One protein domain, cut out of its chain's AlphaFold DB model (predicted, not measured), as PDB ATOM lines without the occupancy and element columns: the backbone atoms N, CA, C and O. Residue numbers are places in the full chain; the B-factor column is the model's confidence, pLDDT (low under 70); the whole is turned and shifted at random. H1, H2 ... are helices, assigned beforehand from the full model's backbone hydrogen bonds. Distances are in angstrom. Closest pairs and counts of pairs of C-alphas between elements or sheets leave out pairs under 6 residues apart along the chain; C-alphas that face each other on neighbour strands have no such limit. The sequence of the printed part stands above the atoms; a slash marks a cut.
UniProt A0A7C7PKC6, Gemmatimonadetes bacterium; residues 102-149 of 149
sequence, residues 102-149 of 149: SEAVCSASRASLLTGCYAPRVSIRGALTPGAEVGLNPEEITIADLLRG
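This is residues 102 to 149 of the 149 residues of a protein of Gemmatimonadetes bacterium (UniProt A0A7C7PKC6). Little regular structure is present: one short helix, H1, with the single turn H2 folded back beside it, and a long loop, residues 123 to 142, that swings out and returns to the small helix H3 near the last residue of H1. The 48 printed residues hold H1, H2 and H3 in that order and no named strand; the class is all helix, with 18 residues in named elements. The whole is compact, radius of gyration of the C-alphas 10.8 A, but only just elongated, spanning 33 by 22 by 16 A.

H1, residues 106 to 115, runs 14.4 A from C-alpha 106 at (128.147, -54.358, -41.287). H2 is residues 119 to 122. H3, residues 143 to 146, ends with C-alpha 146 at (131.499, -67.155, -59.273).

H1 and H2 touch; their closest C-alphas, of Ala 108 and Ala 119, are 5.2 A apart. H1 and H3 only just touch, with 3 pairs of C-alphas within 8 A, the closest Leu 114 and Ile 143 at 5.5 A. H2 and H3 are apart. In H1 every O i to N i+4 pair is within hydrogen-bond range; H2 and H3 are too short for such a pair.

The farthest C-alphas, of Thr 129 and Gly 149, are 33.1 A apart. The printed part has no cut. The link H1 to H2 is tight, H2 to H3 long. Residue 149 is under 70 in pLDDT.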
ATOM      1  N   SER A 102     131.339 -49.719 -49.363       92.94
ATOM      2  CA  SER A 102     130.134 -49.103 -49.934       92.94
ATOM      3  C   SER A 102     129.331 -48.318 -48.894       92.94
ATOM      4  O   SER A 102     128.754 -47.288 -49.217       92.94
ATOM      5  N   GLU A 103     129.276 -48.838 -47.664       93.81
ATOM      6  CA  GLU A 103     128.597 -48.245 -46.515       93.81
ATOM      7  C   GLU A 103     129.363 -48.575 -45.231       93.81
ATOM      8  O   GLU A 103     129.953 -49.651 -45.114       93.81
ATOM      9  N   ALA A 104     129.316 -47.674 -44.248       94.19
ATOM     10  CA  ALA A 104     129.931 -47.845 -42.929       94.19
ATOM     11  C   ALA A 104     129.041 -48.674 -41.978       94.19
ATOM     12  O   ALA A 104     128.853 -48.318 -40.818       94.19
ATOM     13  N   VAL A 105     128.420 -49.739 -42.498       95.06
ATOM     14  CA  VAL A 105     127.491 -50.599 -41.751       95.06
ATOM     15  C   VAL A 105     127.693 -52.064 -42.131       95.06
ATOM     16  O   VAL A 105     127.754 -52.385 -43.314       95.06
ATOM     17  N   CYS A 106     127.747 -52.956 -41.137       94.38
ATOM     18  CA  CYS A 106     128.147 -54.358 -41.287       94.38
ATOM     19  C   CYS A 106     127.345 -55.147 -42.340       94.38
ATOM     20  O   CYS A 106     127.931 -55.749 -43.238       94.38
ATOM     21  N   SER A 107     126.010 -55.163 -42.266       95.50
ATOM     22  CA  SER A 107     125.193 -55.959 -43.193       95.50
ATOM     23  C   SER A 107     125.240 -55.399 -44.614       95.50
ATOM     24  O   SER A 107     125.412 -56.159 -45.565       95.50
ATOM     25  N   ALA A 108     125.143 -54.076 -44.756       95.25
ATOM     26  CA  ALA A 108     125.216 -53.397 -46.045       95.25
ATOM     27  C   ALA A 108     126.595 -53.553 -46.712       95.25
ATOM     28  O   ALA A 108     126.665 -53.868 -47.900       95.25
ATOM     29  N   SER A 109     127.692 -53.403 -45.962       96.00
ATOM     30  CA  SER A 109     129.053 -53.550 -46.493       96.00
ATOM     31  C   SER A 109     129.336 -54.980 -46.957       96.00
ATOM     32  O   SER A 109     129.869 -55.176 -48.051       96.00
ATOM     33  N   ARG A 110     128.907 -55.986 -46.182       96.75
ATOM     34  CA  ARG A 110     129.039 -57.409 -46.542       96.75
ATOM     35  C   ARG A 110     128.190 -57.767 -47.758       96.75
ATOM     36  O   ARG A 110     128.679 -58.471 -48.639       96.75
ATOM     37  N   ALA A 111     126.960 -57.260 -47.844       96.75
ATOM     38  CA  ALA A 111     126.103 -57.480 -49.007       96.75
ATOM     39  C   ALA A 111     126.750 -56.943 -50.292       96.75
ATOM     40  O   ALA A 111     126.807 -57.656 -51.298       96.75
ATOM     41  N   SER A 112     127.311 -55.731 -50.242       96.50
ATOM     42  CA  SER A 112     128.007 -55.153 -51.392       96.50
ATOM     43  C   SER A 112     129.292 -55.893 -51.750       96.50
ATOM     44  O   SER A 112     129.561 -56.106 -52.929       96.50
ATOM     45  N   LEU A 113     130.072 -56.323 -50.752       97.12
ATOM     46  CA  LEU A 113     131.299 -57.095 -50.968       97.12
ATOM     47  C   LEU A 113     131.015 -58.425 -51.677       97.12
ATOM     48  O   LEU A 113     131.738 -58.800 -52.595       97.12
ATOM     49  N   LEU A 114     129.969 -59.136 -51.248       97.19
ATOM     50  CA  LEU A 114     129.633 -60.450 -51.792       97.19
ATOM     51  C   LEU A 114     129.053 -60.367 -53.204       97.19
ATOM     52  O   LEU A 114     129.364 -61.228 -54.018       97.19
ATOM     53  N   THR A 115     128.230 -59.357 -53.491       97.12
ATOM     54  CA  THR A 115     127.492 -59.241 -54.766       97.12
ATOM     55  C   THR A 115     128.144 -58.312 -55.791       97.12
ATOM     56  O   THR A 115     127.725 -58.275 -56.946       97.12
ATOM     57  N   GLY A 116     129.122 -57.495 -55.385       96.38
ATOM     58  CA  GLY A 116     129.680 -56.426 -56.223       96.38
ATOM     59  C   GLY A 116     128.692 -55.290 -56.530       96.38
ATOM     60  O   GLY A 116     128.960 -54.454 -57.391       96.38
ATOM     61  N   CYS A 117     127.544 -55.253 -55.851       95.69
ATOM     62  CA  CYS A 117     126.475 -54.282 -56.063       95.69
ATOM     63  C   CYS A 117     126.394 -53.286 -54.902       95.69
ATOM     64  O   CYS A 117     126.737 -53.609 -53.776       95.69
ATOM     65  N   TYR A 118     125.871 -52.080 -55.132       95.44
ATOM     66  CA  TYR A 118     125.550 -51.177 -54.021       95.44
ATOM     67  C   TYR A 118     124.438 -51.768 -53.140       95.44
ATOM     68  O   TYR A 118     123.414 -52.201 -53.666       95.44
ATOM     69  N   ALA A 119     124.590 -51.717 -51.814       94.12
ATOM     70  CA  ALA A 119     123.637 -52.287 -50.853       94.12
ATOM     71  C   ALA A 119     122.152 -51.917 -51.107       94.12
ATOM     72  O   ALA A 119     121.308 -52.821 -51.094       94.12
ATOM     73  N   PRO A 120     121.798 -50.663 -51.476       92.38
ATOM     74  CA  PRO A 120     120.416 -50.313 -51.809       92.38
ATOM     75  C   PRO A 120     119.832 -51.056 -53.021       92.38
ATOM     76  O   PRO A 120     118.610 -51.182 -53.100       92.38
ATOM     77  N   ARG A 121     120.669 -51.537 -53.955       94.62
ATOM     78  CA  ARG A 121     120.245 -52.348 -55.113       94.62
ATOM     79  C   ARG A 121     119.794 -53.738 -54.674       94.62
ATOM     80  O   ARG A 121     118.811 -54.239 -55.201       94.62
ATOM     81  N   VAL A 122     120.495 -54.328 -53.709       94.44
ATOM     82  CA  VAL A 122     120.222 -55.679 -53.184       94.44
ATOM     83  C   VAL A 122     119.312 -55.650 -51.951       94.44
ATOM     84  O   VAL A 122     119.255 -56.602 -51.182       94.44
ATOM     85  N   SER A 123     118.586 -54.543 -51.757       92.06
ATOM     86  CA  SER A 123     117.608 -54.337 -50.678       92.06
ATOM     87  C   SER A 123     118.155 -54.444 -49.248       92.06
ATOM     88  O   SER A 123     117.372 -54.554 -48.306       92.06
ATOM     89  N   ILE A 124     119.472 -54.332 -49.055       93.38
ATOM     90  CA  ILE A 124     120.078 -54.251 -47.723       93.38
ATOM     91  C   ILE A 124     120.341 -52.785 -47.397       93.38
ATOM     92  O   ILE A 124     121.107 -52.109 -48.078       93.38
ATOM     93  N   ARG A 125     119.678 -52.277 -46.357       89.44
ATOM     94  CA  ARG A 125     119.823 -50.892 -45.899       89.44
ATOM     95  C   ARG A 125     120.174 -50.897 -44.421       89.44
ATOM     96  O   ARG A 125     119.354 -51.298 -43.600       89.44
ATOM     97  N   GLY A 126     121.377 -50.445 -44.092       89.12
ATOM     98  CA  GLY A 126     121.858 -50.423 -42.714       89.12
ATOM     99  C   GLY A 126     122.159 -51.813 -42.142       89.12
ATOM    100  O   GLY A 126     122.548 -52.730 -42.866       89.12
ATOM    101  N   ALA A 127     122.052 -51.928 -40.816       92.25
ATOM    102  CA  ALA A 127     122.410 -53.126 -40.064       92.25
ATOM    103  C   ALA A 127     121.170 -53.993 -39.856       92.25
ATOM    104  O   ALA A 127     120.151 -53.521 -39.349       92.25
ATOM    105  N   LEU A 128     121.271 -55.266 -40.219       92.75
ATOM    106  CA  LEU A 128     120.241 -56.249 -39.919       92.75
ATOM    107  C   LEU A 128     120.352 -56.657 -38.450       92.75
ATOM    108  O   LEU A 128     121.439 -56.943 -37.947       92.75
ATOM    109  N   THR A 129     119.216 -56.700 -37.761       92.38
ATOM    110  CA  THR A 129     119.143 -57.199 -36.388       92.38
ATOM    111  C   THR A 129     119.025 -58.723 -36.373       92.38
ATOM    112  O   THR A 129     118.504 -59.317 -37.323       92.38
ATOM    113  N   PRO A 130     119.440 -59.386 -35.281       90.12
ATOM    114  CA  PRO A 130     119.112 -60.790 -35.074       90.12
ATOM    115  C   PRO A 130     117.595 -61.006 -35.192       90.12
ATOM    116  O   PRO A 130     116.818 -60.284 -34.570       90.12
ATOM    117  N   GLY A 131     117.175 -61.972 -36.011       88.56
ATOM    118  CA  GLY A 131     115.756 -62.251 -36.270       88.56
ATOM    119  C   GLY A 131     115.101 -61.385 -37.351       88.56
ATOM    120  O   GLY A 131     113.886 -61.452 -37.508       88.56
ATOM    121  N   ALA A 132     115.866 -60.585 -38.101       88.19
ATOM    122  CA  ALA A 132     115.340 -59.910 -39.283       88.19
ATOM    123  C   ALA A 132     114.796 -60.930 -40.302       88.19
ATOM    124  O   ALA A 132     115.477 -61.889 -40.659       88.19
ATOM    125  N   GLU A 133     113.579 -60.695 -40.797       87.56
ATOM    126  CA  GLU A 133     112.958 -61.523 -41.845       87.56
ATOM    127  C   GLU A 133     113.504 -61.212 -43.248       87.56
ATOM    128  O   GLU A 133     113.238 -61.933 -44.207       87.56
ATOM    129  N   VAL A 134     114.276 -60.129 -43.374       87.88
ATOM    130  CA  VAL A 134     114.883 -59.671 -44.626       87.88
ATOM    131  C   VAL A 134     116.372 -59.999 -44.615       87.88
ATOM    132  O   VAL A 134     117.083 -59.678 -43.663       87.88
ATOM    133  N   GLY A 135     116.849 -60.600 -45.703       91.56
ATOM    134  CA  GLY A 135     118.253 -60.922 -45.933       91.56
ATOM    135  C   GLY A 135     118.635 -60.733 -47.397       91.56
ATOM    136  O   GLY A 135     117.869 -60.171 -48.182       91.56
ATOM    137  N   LEU A 136     119.832 -61.197 -47.762       93.62
ATOM    138  CA  LEU A 136     120.259 -61.184 -49.158       93.62
ATOM    139  C   LEU A 136     119.334 -62.094 -49.978       93.62
ATOM    140  O   LEU A 136     119.064 -63.224 -49.570       93.62
ATOM    141  N   ASN A 137     118.836 -61.597 -51.111       94.12
ATOM    142  CA  ASN A 137     117.986 -62.386 -51.996       94.12
ATOM    143  C   ASN A 137     118.783 -63.605 -52.515       94.12
ATOM    144  O   ASN A 137     119.892 -63.412 -53.012       94.12
ATOM    145  N   PRO A 138     118.256 -64.841 -52.405       93.56
ATOM    146  CA  PRO A 138     118.963 -66.055 -52.829       93.56
ATOM    147  C   PRO A 138     119.308 -66.100 -54.324       93.56
ATOM    148  O   PRO A 138     120.179 -66.871 -54.710       93.56
ATOM    149  N   GLU A 139     118.649 -65.289 -55.152       94.50
ATOM    150  CA  GLU A 139     118.932 -65.184 -56.591       94.50
ATOM    151  C   GLU A 139     120.099 -64.228 -56.915       94.50
ATOM    152  O   GLU A 139     120.487 -64.093 -58.077       94.50
ATOM    153  N   GLU A 140     120.662 -63.526 -55.922       96.31
ATOM    154  CA  GLU A 140     121.847 -62.691 -56.135       96.31
ATOM    155  C   GLU A 140     123.092 -63.564 -56.294       96.31
ATOM    156  O   GLU A 140     123.403 -64.406 -55.452       96.31
ATOM    157  N   ILE A 141     123.853 -63.320 -57.360       96.62
ATOM    158  CA  ILE A 141     125.113 -64.021 -57.602       96.62
ATOM    159  C   ILE A 141     126.177 -63.453 -56.668       96.62
ATOM    160  O   ILE A 141     126.458 -62.251 -56.684       96.62
ATOM    161  N   THR A 142     126.807 -64.322 -55.882       97.62
ATOM    162  CA  THR A 142     127.909 -63.927 -55.003       97.62
ATOM    163  C   THR A 142     129.273 -64.262 -55.603       97.62
ATOM    164  O   THR A 142     129.403 -65.126 -56.472       97.62
ATOM    165  N   ILE A 143     130.337 -63.643 -55.083       97.25
ATOM    166  CA  ILE A 143     131.720 -64.026 -55.402       97.25
ATOM    167  C   ILE A 143     131.985 -65.514 -55.122       97.25
ATOM    168  O   ILE A 143     132.760 -66.141 -55.839       97.25
ATOM    169  N   ALA A 144     131.320 -66.102 -54.123       96.44
ATOM    170  CA  ALA A 144     131.449 -67.525 -53.827       96.44
ATOM    171  C   ALA A 144     130.835 -68.396 -54.932       96.44
ATOM    172  O   ALA A 144     131.399 -69.435 -55.268       96.44
ATOM    173  N   ASP A 145     129.725 -67.962 -55.535       96.25
ATOM    174  CA  ASP A 145     129.110 -68.665 -56.664       96.25
ATOM    175  C   ASP A 145     129.950 -68.532 -57.935       96.25
ATOM    176  O   ASP A 145     130.102 -69.506 -58.665       96.25
ATOM    177  N   LEU A 146     130.574 -67.370 -58.154       94.25
ATOM    178  CA  LEU A 146     131.499 -67.155 -59.273       94.25
ATOM    179  C   LEU A 146     132.781 -67.989 -59.165       94.25
ATOM    180  O   LEU A 146     133.341 -68.394 -60.182       94.25
ATOM    181  N   LEU A 147     133.265 -68.225 -57.944       93.81
ATOM    182  CA  LEU A 147     134.472 -69.015 -57.684       93.81
ATOM    183  C   LEU A 147     134.179 -70.511 -57.494       93.81
ATOM    184  O   LEU A 147     135.108 -71.287 -57.251       93.81
ATOM    185  N   ARG A 148     132.912 -70.926 -57.614       89.06
ATOM    186  CA  ARG A 148     132.506 -72.330 -57.564       89.06
ATOM    187  C   ARG A 148     132.926 -73.016 -58.870       89.06
ATOM    188  O   ARG A 148     132.334 -72.774 -59.918       89.06
ATOM    189  N   GLY A 149     133.985 -73.823 -58.796       69.69
ATOM    190  CA  GLY A 149     134.481 -74.679 -59.884       69.69
ATOM    191  C   GLY A 149     133.841 -76.057 -59.907       69.69
ATOM    192  O   GLY A 149     133.381 -76.512 -58.835       69.69
TER     193      GLY A 149